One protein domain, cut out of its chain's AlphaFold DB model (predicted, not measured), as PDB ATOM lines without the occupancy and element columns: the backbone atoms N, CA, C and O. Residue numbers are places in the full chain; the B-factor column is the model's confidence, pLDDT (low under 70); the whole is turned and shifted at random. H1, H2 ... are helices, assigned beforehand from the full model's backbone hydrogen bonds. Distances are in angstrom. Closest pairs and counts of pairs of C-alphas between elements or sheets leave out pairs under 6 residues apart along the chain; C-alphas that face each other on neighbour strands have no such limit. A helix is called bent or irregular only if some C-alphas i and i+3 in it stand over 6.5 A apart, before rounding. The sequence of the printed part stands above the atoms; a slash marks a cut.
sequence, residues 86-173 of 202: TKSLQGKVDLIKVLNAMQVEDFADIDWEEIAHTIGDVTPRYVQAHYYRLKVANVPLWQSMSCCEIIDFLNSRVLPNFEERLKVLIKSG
ATOM      1  N   THR A  86     384.635 370.516 217.455       85.25
ATOM      2  CA  THR A  86     383.844 369.582 216.637       85.25
ATOM      3  C   THR A  86     382.575 369.103 217.338       85.25
ATOM      4  O   THR A  86     381.532 369.017 216.692       85.25
ATOM      5  N   LYS A  87     382.597 368.887 218.663       84.12
ATOM      6  CA  LYS A  87     381.402 368.472 219.424       84.12
ATOM      7  C   LYS A  87     380.281 369.507 219.340       84.12
ATOM      8  O   LYS A  87     379.150 369.160 219.014       84.12
ATOM      9  N   SER A  88     380.600 370.790 219.535       86.38
ATOM     10  CA  SER A  88     379.611 371.870 219.403       86.38
ATOM     11  C   SER A  88     379.074 372.001 217.981       86.38
ATOM     12  O   SER A  88     377.884 372.256 217.799       86.38
ATOM     13  N   LEU A  89     379.933 371.828 216.972       90.31
ATOM     14  CA  LEU A  89     379.501 371.864 215.578       90.31
ATOM     15  C   LEU A  89     378.553 370.704 215.259       90.31
ATOM     16  O   LEU A  89     377.484 370.942 214.701       90.31
ATOM     17  N   GLN A  90     378.892 369.488 215.690       90.38
ATOM     18  CA  GLN A  90     378.024 368.324 215.567       90.38
ATOM     19  C   GLN A  90     376.688 368.546 216.295       90.38
ATOM     20  O   GLN A  90     375.634 368.314 215.718       90.38
ATOM     21  N   GLY A  91     376.705 369.055 217.530       90.69
ATOM     22  CA  GLY A  91     375.478 369.355 218.277       90.69
ATOM     23  C   GLY A  91     374.560 370.344 217.551       90.69
ATOM     24  O   GLY A  91     373.341 370.210 217.604       90.69
ATOM     25  N   LYS A  92     375.123 371.323 216.828       93.38
ATOM     26  CA  LYS A  92     374.337 372.251 215.998       93.38
ATOM     27  C   LYS A  92     373.763 371.575 214.754       93.38
ATOM     28  O   LYS A  92     372.618 371.851 214.418       93.38
ATOM     29  N   VAL A  93     374.542 370.724 214.080       94.31
ATOM     30  CA  VAL A  93     374.075 369.922 212.931       94.31
ATOM     31  C   VAL A  93     372.865 369.087 213.337       94.31
ATOM     32  O   VAL A  93     371.829 369.137 212.684       94.31
ATOM     33  N   ASP A  94     372.975 368.382 214.456       93.50
ATOM     34  CA  ASP A  94     371.907 367.534 214.971       93.50
ATOM     35  C   ASP A  94     370.682 368.326 215.395       93.50
ATOM     36  O   ASP A  94     369.572 367.951 215.037       93.50
ATOM     37  N   LEU A  95     370.874 369.461 216.073       94.69
ATOM     38  CA  LEU A  95     369.768 370.344 216.427       94.69
ATOM     39  C   LEU A  95     368.960 370.767 215.200       94.69
ATOM     40  O   LEU A  95     367.736 370.706 215.233       94.69
ATOM     41  N   ILE A  96     369.630 371.166 214.115       95.69
ATOM     42  CA  ILE A  96     368.944 371.561 212.879       95.69
ATOM     43  C   ILE A  96     368.210 370.365 212.265       95.69
ATOM     44  O   ILE A  96     367.062 370.509 211.857       95.69
ATOM     45  N   LYS A  97     368.842 369.184 212.229       95.44
ATOM     46  CA  LYS A  97     368.230 367.970 211.671       95.44
ATOM     47  C   LYS A  97     366.981 367.541 212.432       95.44
ATOM     48  O   LYS A  97     365.976 367.243 211.795       95.44
ATOM     49  N   VAL A  98     367.033 367.537 213.765       95.25
ATOM     50  CA  VAL A  98     365.889 367.165 214.609       95.25
ATOM     51  C   VAL A  98     364.763 368.188 214.459       95.25
ATOM     52  O   VAL A  98     363.634 367.795 214.189       95.25
ATOM     53  N   LEU A  99     365.065 369.492 214.520       94.25
ATOM     54  CA  LEU A  99     364.066 370.547 214.302       94.25
ATOM     55  C   LEU A  99     363.384 370.425 212.935       94.25
ATOM     56  O   LEU A  99     362.168 370.539 212.838       94.25
ATOM     57  N   ASN A 100     364.164 370.167 211.882       93.56
ATOM     58  CA  ASN A 100     363.621 369.972 210.545       93.56
ATOM     59  C   ASN A 100     362.762 368.703 210.458       93.56
ATOM     60  O   ASN A 100     361.740 368.716 209.788       93.56
ATOM     61  N   ALA A 101     363.135 367.614 211.130       94.19
ATOM     62  CA  ALA A 101     362.354 366.377 211.121       94.19
ATOM     63  C   ALA A 101     360.983 366.520 211.807       94.19
ATOM     64  O   ALA A 101     360.041 365.849 211.394       94.19
ATOM     65  N   MET A 102     360.856 367.406 212.801       91.06
ATOM     66  CA  MET A 102     359.595 367.635 213.520       91.06
ATOM     67  C   MET A 102     358.518 368.336 212.682       91.06
ATOM     68  O   MET A 102     357.344 368.206 213.005       91.06
ATOM     69  N   GLN A 103     358.897 369.056 211.615       88.62
ATOM     70  CA  GLN A 103     357.956 369.710 210.685       88.62
ATOM     71  C   GLN A 103     356.883 370.568 211.395       88.62
ATOM     72  O   GLN A 103     355.705 370.529 211.051       88.62
ATOM     73  N   VAL A 104     357.297 371.334 212.408       89.00
ATOM     74  CA  VAL A 104     356.414 372.213 213.198       89.00
ATOM     75  C   VAL A 104     356.109 373.530 212.480       89.00
ATOM     76  O   VAL A 104     356.982 374.114 211.833       89.00
ATOM     77  N   GLU A 105     354.878 374.026 212.632       86.94
ATOM     78  CA  GLU A 105     354.439 375.309 212.060       86.94
ATOM     79  C   GLU A 105     354.618 376.484 213.039       86.94
ATOM     80  O   GLU A 105     354.952 377.594 212.608       86.94
ATOM     81  N   ASP A 106     354.470 376.247 214.349       90.06
ATOM     82  CA  ASP A 106     354.633 377.250 215.411       90.06
ATOM     83  C   ASP A 106     355.770 376.889 216.392       90.06
ATOM     84  O   ASP A 106     356.105 375.728 216.625       90.06
ATOM     85  N   PHE A 107     356.359 377.906 217.030       86.38
ATOM     86  CA  PHE A 107     357.343 377.725 218.101       86.38
ATOM     87  C   PHE A 107     356.770 377.044 219.347       86.38
ATOM     88  O   PHE A 107     357.534 376.444 220.109       86.38
ATOM     89  N   ALA A 108     355.465 377.185 219.587       89.00
ATOM     90  CA  ALA A 108     354.763 376.538 220.688       89.00
ATOM     91  C   ALA A 108     354.665 375.015 220.508       89.00
ATOM     92  O   ALA A 108     354.604 374.305 221.511       89.00
ATOM     93  N   ASP A 109     354.725 374.532 219.264       90.31
ATOM     94  CA  ASP A 109     354.589 373.111 218.921       90.31
ATOM     95  C   ASP A 109     355.922 372.352 218.969       90.31
ATOM     96  O   ASP A 109     355.962 371.136 218.794       90.31
ATOM     97  N   ILE A 110     357.034 373.052 219.215       91.25
ATOM     98  CA  ILE A 110     358.344 372.414 219.339       91.25
ATOM     99  C   ILE A 110     358.403 371.610 220.643       91.25
ATOM    100  O   ILE A 110     358.448 372.184 221.738       91.25
ATOM    101  N   ASP A 111     358.518 370.285 220.522       91.81
ATOM    102  CA  ASP A 111     358.784 369.403 221.656       91.81
ATOM    103  C   ASP A 111     360.261 369.481 222.076       91.81
ATOM    104  O   ASP A 111     361.135 368.726 221.651       91.81
ATOM    105  N   TRP A 112     360.562 370.439 222.952       91.94
ATOM    106  CA  TRP A 112     361.912 370.624 223.483       91.94
ATOM    107  C   TRP A 112     362.397 369.470 224.371       91.94
ATOM    108  O   TRP A 112     363.603 369.385 224.614       91.94
ATOM    109  N   GLU A 113     361.492 368.631 224.878       89.12
ATOM    110  CA  GLU A 113     361.818 367.453 225.683       89.12
ATOM    111  C   GLU A 113     362.347 366.341 224.777       89.12
ATOM    112  O   GLU A 113     363.444 365.830 225.018       89.12
ATOM    113  N   GLU A 114     361.648 366.071 223.673       88.81
ATOM    114  CA  GLU A 114     362.095 365.137 222.639       88.81
ATOM    115  C   GLU A 114     363.454 365.563 222.066       88.81
ATOM    116  O   GLU A 114     364.396 364.770 222.068       88.81
ATOM    117  N   ILE A 115     363.627 366.842 221.696       90.69
ATOM    118  CA  ILE A 115     364.922 367.331 221.184       90.69
ATOM    119  C   ILE A 115     366.043 367.118 222.214       90.69
ATOM    120  O   ILE A 115     367.155 366.714 221.866       90.69
ATOM    121  N   ALA A 116     365.776 367.408 223.489       88.44
ATOM    122  CA  ALA A 116     366.754 367.254 224.562       88.44
ATOM    123  C   ALA A 116     367.070 365.788 224.892       88.44
ATOM    124  O   ALA A 116     368.119 365.512 225.476       88.44
ATOM    125  N   HIS A 117     366.189 364.851 224.548       84.50
ATOM    126  CA  HIS A 117     366.471 363.422 224.583       84.50
ATOM    127  C   HIS A 117     367.326 363.009 223.372       84.50
ATOM    128  O   HIS A 117     368.383 362.408 223.550       84.50
ATOM    129  N   THR A 118     366.954 363.412 222.152       85.75
ATOM    130  CA  THR A 118     367.658 363.022 220.915       85.75
ATOM    131  C   THR A 118     369.089 363.564 220.818       85.75
ATOM    132  O   THR A 118     369.984 362.874 220.335       85.75
ATOM    133  N   ILE A 119     369.332 364.802 221.259       82.06
ATOM    134  CA  ILE A 119     370.646 365.467 221.136       82.06
ATOM    135  C   ILE A 119     371.669 364.951 222.169       82.06
ATOM    136  O   ILE A 119     372.873 365.192 222.028       82.06
ATOM    137  N   GLY A 120     371.209 364.213 223.177       74.81
ATOM    138  CA  GLY A 120     372.002 363.730 224.306       74.81
ATOM    139  C   GLY A 120     371.617 364.445 225.592       74.81
ATOM    140  O   GLY A 120     371.101 365.554 225.542       74.81
ATOM    141  N   ASP A 121     371.861 363.803 226.734       74.56
ATOM    142  CA  ASP A 121     371.347 364.148 228.064       74.56
ATOM    143  C   ASP A 121     371.551 365.597 228.509       74.56
ATOM    144  O   ASP A 121     372.419 365.952 229.302       74.56
ATOM    145  N   VAL A 122     370.689 366.467 228.007       82.25
ATOM    146  CA  VAL A 122     370.631 367.874 228.363       82.25
ATOM    147  C   VAL A 122     369.215 368.235 228.776       82.25
ATOM    148  O   VAL A 122     368.272 367.469 228.592       82.25
ATOM    149  N   THR A 123     369.056 369.423 229.353       84.56
ATOM    150  CA  THR A 123     367.729 369.948 229.683       84.56
ATOM    151  C   THR A 123     367.108 370.656 228.470       84.56
ATOM    152  O   THR A 123     367.840 371.297 227.705       84.56
ATOM    153  N   PRO A 124     365.769 370.670 228.333       88.69
ATOM    154  CA  PRO A 124     365.070 371.417 227.279       88.69
ATOM    155  C   PRO A 124     365.493 372.888 227.207       88.69
ATOM    156  O   PRO A 124     365.775 373.434 226.141       88.69
ATOM    157  N   ARG A 125     365.647 373.535 228.370       86.50
ATOM    158  CA  ARG A 125     366.084 374.937 228.453       86.50
ATOM    159  C   ARG A 125     367.489 375.149 227.883       86.50
ATOM    160  O   ARG A 125     367.774 376.207 227.321       86.50
ATOM    161  N   TYR A 126     368.381 374.174 228.049       85.88
ATOM    162  CA  TYR A 126     369.731 374.244 227.500       85.88
ATOM    163  C   TYR A 126     369.705 374.195 225.970       85.88
ATOM    164  O   TYR A 126     370.351 375.026 225.328       85.88
ATOM    165  N   VAL A 127     368.898 373.299 225.394       90.19
ATOM    166  CA  VAL A 127     368.669 373.222 223.944       90.19
ATOM    167  C   VAL A 127     368.066 374.521 223.418       90.19
ATOM    168  O   VAL A 127     368.619 375.104 222.490       90.19
ATOM    169  N   GLN A 128     367.007 375.033 224.051       91.81
ATOM    170  CA  GLN A 128     366.360 376.297 223.673       91.81
ATOM    171  C   GLN A 128     367.349 377.466 223.617       91.81
ATOM    172  O   GLN A 128     367.341 378.255 222.672       91.81
ATOM    173  N   ALA A 129     368.237 377.577 224.610       90.00
ATOM    174  CA  ALA A 129     369.245 378.631 224.637       90.00
ATOM    175  C   ALA A 129     370.232 378.522 223.461       90.00
ATOM    176  O   ALA A 129     370.650 379.540 222.905       90.00
ATOM    177  N   HIS A 130     370.609 377.303 223.069       91.00
ATOM    178  CA  HIS A 130     371.485 377.073 221.918       91.00
ATOM    179  C   HIS A 130     370.772 377.240 220.585       91.00
ATOM    180  O   HIS A 130     371.353 377.841 219.684       91.00
ATOM    181  N   TYR A 131     369.509 376.830 220.482       94.06
ATOM    182  CA  TYR A 131     368.655 377.144 219.343       94.06
ATOM    183  C   TYR A 131     368.540 378.658 219.142       94.06
ATOM    184  O   TYR A 131     368.780 379.157 218.047       94.06
ATOM    185  N   TYR A 132     368.260 379.414 220.206       93.44
ATOM    186  CA  TYR A 132     368.166 380.870 220.125       93.44
ATOM    187  C   TYR A 132     369.468 381.500 219.611       93.44
ATOM    188  O   TYR A 132     369.436 382.326 218.701       93.44
ATOM    189  N   ARG A 133     370.626 381.078 220.141       92.44
ATOM    190  CA  ARG A 133     371.939 381.547 219.660       92.44
ATOM    191  C   ARG A 133     372.188 381.166 218.203       92.44
ATOM    192  O   ARG A 133     372.691 381.988 217.446       92.44
ATOM    193  N   LEU A 134     371.844 379.937 217.819       92.88
ATOM    194  CA  LEU A 134     371.967 379.439 216.452       92.88
ATOM    195  C   LEU A 134     371.124 380.286 215.490       92.88
ATOM    196  O   LEU A 134     371.659 380.770 214.495       92.88
ATOM    197  N   LYS A 135     369.854 380.521 215.834       94.06
ATOM    198  CA  LYS A 135     368.923 381.364 215.084       94.06
ATOM    199  C   LYS A 135     369.476 382.775 214.905       94.06
ATOM    200  O   LYS A 135     369.672 383.215 213.781       94.06
ATOM    201  N   VAL A 136     369.783 383.463 216.007       93.88
ATOM    202  CA  VAL A 136     370.222 384.869 215.979       93.88
ATOM    203  C   VAL A 136     371.531 385.052 215.210       93.88
ATOM    204  O   VAL A 136     371.701 386.063 214.538       93.88
ATOM    205  N   ALA A 137     372.455 384.093 215.298       92.44
ATOM    206  CA  ALA A 137     373.757 384.206 214.649       92.44
ATOM    207  C   ALA A 137     373.745 383.873 213.149       92.44
ATOM    208  O   ALA A 137     374.651 384.312 212.446       92.44
ATOM    209  N   ASN A 138     372.784 383.077 212.663       93.69
ATOM    210  CA  ASN A 138     372.845 382.525 211.302       93.69
ATOM    211  C   ASN A 138     371.642 382.874 210.423       93.69
ATOM    212  O   ASN A 138     371.765 382.783 209.206       93.69
ATOM    213  N   VAL A 139     370.499 383.260 210.999       95.06
ATOM    214  CA  VAL A 139     369.279 383.546 210.236       95.06
ATOM    215  C   VAL A 139     369.102 385.062 210.103       95.06
ATOM    216  O   VAL A 139     368.846 385.739 211.105       95.06
ATOM    217  N   PRO A 140     369.261 385.635 208.898       92.81
ATOM    218  CA  PRO A 140     369.063 387.061 208.680       92.81
ATOM    219  C   PRO A 140     367.582 387.420 208.819       92.81
ATOM    220  O   PRO A 140     366.720 386.648 208.418       92.81
ATOM    221  N   LEU A 141     367.286 388.604 209.369       92.44
ATOM    222  CA  LEU A 141     365.915 389.133 209.497       92.44
ATOM    223  C   LEU A 141     364.923 388.171 210.187       92.44
ATOM    224  O   LEU A 141     363.714 388.243 209.962       92.44
ATOM    225  N   TRP A 142     365.425 387.302 211.073       92.69
ATOM    226  CA  TRP A 142     364.636 386.262 211.738       92.69
ATOM    227  C   TRP A 142     363.425 386.803 212.511       92.69
ATOM    228  O   TRP A 142     362.489 386.056 212.757       92.69
ATOM    229  N   GLN A 143     363.411 388.084 212.909       92.06
ATOM    230  CA  GLN A 143     362.261 388.682 213.599       92.06
ATOM    231  C   GLN A 143     361.003 388.767 212.721       92.06
ATOM    232  O   GLN A 143     359.909 388.912 213.253       92.06
ATOM    233  N   SER A 144     361.171 388.725 211.397       93.38
ATOM    234  CA  SER A 144     360.085 388.827 210.414       93.38
ATOM    235  C   SER A 144     359.694 387.491 209.780       93.38
ATOM    236  O   SER A 144     358.817 387.469 208.926       93.38
ATOM    237  N   MET A 145     360.343 386.401 210.188       93.44
ATOM    238  CA  MET A 145     360.130 385.063 209.642       93.44
ATOM    239  C   MET A 145     359.280 384.221 210.598       93.44
ATOM    240  O   MET A 145     359.399 384.331 211.821       93.44
ATOM    241  N   SER A 146     358.456 383.350 210.033       93.38
ATOM    242  CA  SER A 146     357.727 382.301 210.746       93.38
ATOM    243  C   SER A 146     358.658 381.191 211.260       93.38
ATOM    244  O   SER A 146     359.844 381.128 210.916       93.38
ATOM    245  N   CYS A 147     358.127 380.307 212.115       92.12
ATOM    246  CA  CYS A 147     358.890 379.183 212.657       92.12
ATOM    247  C   CYS A 147     359.406 378.265 211.540       92.12
ATOM    248  O   CYS A 147     360.608 377.992 211.482       92.12
ATOM    249  N   CYS A 148     358.522 377.873 210.617       93.62
ATOM    250  CA  CYS A 148     358.868 377.030 209.478       93.62
ATOM    251  C   CYS A 148     359.909 377.695 208.569       93.62
ATOM    252  O   CYS A 148     360.935 377.083 208.295       93.62
ATOM    253  N   GLU A 149     359.753 378.978 208.217       94.81
ATOM    254  CA  GLU A 149     360.745 379.697 207.400       94.81
ATOM    255  C   GLU A 149     362.131 379.731 208.063       94.81
ATOM    256  O   GLU A 149     363.158 379.618 207.388       94.81
ATOM    257  N   ILE A 150     362.188 379.881 209.391       96.00
ATOM    258  CA  ILE A 150     363.450 379.850 210.140       96.00
ATOM    259  C   ILE A 150     364.075 378.456 210.092       96.00
ATOM    260  O   ILE A 150     365.281 378.343 209.856       96.00
ATOM    261  N   ILE A 151     363.292 377.403 210.333       95.44
ATOM    262  CA  ILE A 151     363.774 376.015 210.310       95.44
ATOM    263  C   ILE A 151     364.242 375.642 208.897       95.44
ATOM    264  O   ILE A 151     365.357 375.139 208.743       95.44
ATOM    265  N   ASP A 152     363.475 375.997 207.868       95.62
ATOM    266  CA  ASP A 152     363.818 375.790 206.463       95.62
ATOM    267  C   ASP A 152     365.094 376.536 206.073       95.62
ATOM    268  O   ASP A 152     365.953 375.992 205.373       95.62
ATOM    269  N   PHE A 153     365.280 377.771 206.547       96.75
ATOM    270  CA  PHE A 153     366.516 378.516 206.314       96.75
ATOM    271  C   PHE A 153     367.714 377.833 206.983       96.75
ATOM    272  O   PHE A 153     368.764 377.658 206.355       96.75
ATOM    273  N   LEU A 154     367.571 377.425 208.248       96.81
ATOM    274  CA  LEU A 154     368.614 376.691 208.964       96.81
ATOM    275  C   LEU A 154     368.978 375.398 208.219       96.81
ATOM    276  O   LEU A 154     370.162 375.124 208.026       96.81
ATOM    277  N   ASN A 155     367.987 374.643 207.747       96.62
ATOM    278  CA  ASN A 155     368.185 373.382 207.040       96.62
ATOM    279  C   ASN A 155     368.781 373.564 205.630       96.62
ATOM    280  O   ASN A 155     369.684 372.836 205.233       96.62
ATOM    281  N   SER A 156     368.329 374.562 204.869       96.62
ATOM    282  CA  SER A 156     368.751 374.756 203.472       96.62
ATOM    283  C   SER A 156     370.052 375.550 203.316       96.62
ATOM    284  O   SER A 156     370.789 375.338 202.351       96.62
ATOM    285  N   ARG A 157     370.349 376.483 204.232       95.94
ATOM    286  CA  ARG A 157     371.496 377.403 204.113       95.94
ATOM    287  C   ARG A 157     372.590 377.149 205.140       95.94
ATOM    288  O   ARG A 157     373.767 377.227 204.794       95.94
ATOM    289  N   VAL A 158     372.226 376.863 206.389       96.25
ATOM    290  CA  VAL A 158     373.193 376.778 207.499       96.25
ATOM    291  C   VAL A 158     373.738 375.361 207.653       96.25
ATOM    292  O   VAL A 158     374.952 375.177 207.756       96.25
ATOM    293  N   LEU A 159     372.859 374.357 207.612       97.06
ATOM    294  CA  LEU A 159     373.214 372.951 207.781       97.06
ATOM    295  C   LEU A 159     374.301 372.485 206.797       97.06
ATOM    296  O   LEU A 159     375.295 371.942 207.282       97.06
ATOM    297  N   PRO A 160     374.228 372.752 205.473       97.06
ATOM    298  CA  PRO A 160     375.252 372.268 204.543       97.06
ATOM    299  C   PRO A 160     376.648 372.825 204.851       97.06
ATOM    300  O   PRO A 160     377.646 372.116 204.742       97.06
ATOM    301  N   ASN A 161     376.733 374.087 205.293       95.56
ATOM    302  CA  ASN A 161     378.004 374.693 205.692       95.56
ATOM    303  C   ASN A 161     378.587 374.011 206.935       95.56
ATOM    304  O   ASN A 161     379.792 373.759 207.006       95.56
ATOM    305  N   PHE A 162     377.738 373.710 207.918       95.00
ATOM    306  CA  PHE A 162     378.172 373.043 209.141       95.00
ATOM    307  C   PHE A 162     378.598 371.602 208.877       95.00
ATOM    308  O   PHE A 162     379.629 371.186 209.399       95.00
ATOM    309  N   GLU A 163     377.867 370.869 208.037       94.62
ATOM    310  CA  GLU A 163     378.237 369.515 207.629       94.62
ATOM    311  C   GLU A 163     379.565 369.484 206.873       94.62
ATOM    312  O   GLU A 163     380.391 368.610 207.129       94.62
ATOM    313  N   GLU A 164     379.819 370.444 205.981       94.44
ATOM    314  CA  GLU A 164     381.094 370.507 205.265       94.44
ATOM    315  C   GLU A 164     382.263 370.795 206.215       94.44
ATOM    316  O   GLU A 164     383.273 370.091 206.205       94.44
ATOM    317  N   ARG A 165     382.102 371.766 207.121       92.62
ATOM    318  CA  ARG A 165     383.103 372.059 208.158       92.62
ATOM    319  C   ARG A 165     383.358 370.858 209.067       92.62
ATOM    320  O   ARG A 165     384.503 370.585 209.414       92.62
ATOM    321  N   LEU A 166     382.306 370.134 209.430       91.31
ATOM    322  CA  LEU A 166     382.391 368.933 210.253       91.31
ATOM    323  C   LEU A 166     383.167 367.817 209.537       91.31
ATOM    324  O   LEU A 166     384.050 367.211 210.138       91.31
ATOM    325  N   LYS A 167     382.911 367.592 208.241       90.94
ATOM    326  CA  LYS A 167     383.676 366.630 207.428       90.94
ATOM    327  C   LYS A 167     385.166 366.968 207.396       90.94
ATOM    328  O   LYS A 167     385.987 366.057 207.467       90.94
ATOM    329  N   VAL A 168     385.518 368.250 207.283       90.69
ATOM    330  CA  VAL A 168     386.921 368.698 207.315       90.69
ATOM    331  C   VAL A 168     387.571 368.365 208.661       90.69
ATOM    332  O   VAL A 168     388.660 367.796 208.671       90.69
ATOM    333  N   LEU A 169     386.889 368.636 209.779       86.88
ATOM    334  CA  LEU A 169     387.413 368.385 211.128       86.88
ATOM    335  C   LEU A 169     387.585 366.889 211.441       86.88
ATOM    336  O   LEU A 169     388.595 366.472 212.012       86.88
ATOM    337  N   ILE A 170     386.638 366.057 211.000       85.88
ATOM    338  CA  ILE A 170     386.736 364.597 211.140       85.88
ATOM    339  C   ILE A 170     387.920 364.063 210.321       85.88
ATOM    340  O   ILE A 170     388.690 363.238 210.809       85.88
ATOM    341  N   LYS A 171     388.123 364.564 209.093       85.56
ATOM    342  CA  LYS A 171     389.279 364.191 208.257       85.56
ATOM    343  C   LYS A 171     390.619 364.601 208.873       85.56
ATOM    344  O   LYS A 171     391.610 363.923 208.624       85.56
ATOM    345  N   SER A 172     390.661 365.662 209.681       82.12
ATOM    346  CA  SER A 172     391.856 366.053 210.441       82.12
ATOM    347  C   SER A 172     392.087 365.240 211.723       82.12
ATOM    348  O   SER A 172     393.028 365.532 212.455       82.12
ATOM    349  N   GLY A 173     391.275 364.210 211.989       74.12
ATOM    350  CA  GLY A 173     391.477 363.277 213.100       74.12
ATOM    351  C   GLY A 173     390.745 363.636 214.396       74.12
ATOM    352  O   GLY A 173     391.017 363.019 215.423       74.12
TER     353      GLY A 173
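AT A GLANCE: This is residues 86 to 173 of the 202 residues of the protein "Transcription termination factor 1-like" of Salmo trutta (UniProt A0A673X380). What would one see first in this model? Two long helices, H1 and H4, are side by side and run opposite ways, with the short H2 on the other side of H1, making a row H4, H1, H2. H3 crosses one side of this row, from H2 at its first residues to H4 at its last. What is it made of, and how large is it? The 88 printed residues hold four named helices, in the order H1, H2, H3, H4, and no named strand, and the class is all helix. The whole is compact, with a radius of gyration of the C-alphas of 12.9 A and spans of 40 by 29 by 20 A.

HOW THE PARTS SIT: What does the first helix touch? H1, residues 86 to 102, touches H2, residues 112 to 118, with residues 95 to 99 alone, at a steep tilt of 59 degrees, opposite ways; the closest C-alphas are those of Val 98 and Ile 115, 6.6 A apart. H1 also touches H4, residues 147 to 171, opposite ways at a shallow tilt of 33 degrees, only just short of steep; the closest C-alphas are those of Val 93 and Leu 159, 6.0 A apart. How does H3, residues 124 to 138, stand to the others? With residues 124 to 128 alone it touches H2, about perpendicular at 88 degrees, and the closest C-alphas, of Trp 112 and Pro 124, are 5.0 A apart. With residues 135 to 138 alone it touches residues 150 to 158 of H4, also at 88 degrees, and the closest C-alphas, of Asn 138 and Val 158, are 6.9 A apart. H3 is close to H1 but not clearly touching it, with the C-alphas of Leu 95 and Tyr 131 closest at 7.5 A. Which pair stays apart, and how are the helices packed? H2 and H4 are apart, and the packing is mostly crossed: of 4 touching pairs, 1 is at a shallow tilt. What do the backbones show? In H1, H2 and H3 every O i to N i+4 pair is within hydrogen-bond range, and in H4 18 of 21 are.

IN THESE COORDINATES: Where does the first helix lie? H1 runs 24.5 A from C-alpha 86 at (383.844, 369.582, 216.637) to C-alpha 102. What follows it? H2, residues 112 to 118, is short, and H3, residues 124 to 138, is 21.0 A long and begins at C-alpha 124 at (365.070, 371.417, 227.279). Where is the longest helix? H4, residues 147 to 171, is 34.2 A long and ends at C-alpha 171 at (389.279, 364.191, 208.257). It has a kink of 38 degrees near residue 160, and is neither bent nor irregular, but only just: C-alphas 156 and 159 are 6.5 A apart.

THE WHOLE: How far does it reach? The two C-alphas farthest apart, of Ser 144 and Gly 173, are 40.6 A apart, and those of Thr 86 and Gly 173, first and last printed, are 10.5 A apart. Are there cuts or long links? The printed part has no cut; the link H2 to H3 is tight, and those from H1 to H2 and from H3 to H4 are short. Is confidence low anywhere? The mean pLDDT of the printed part is 90.9, and no printed residue is under 70.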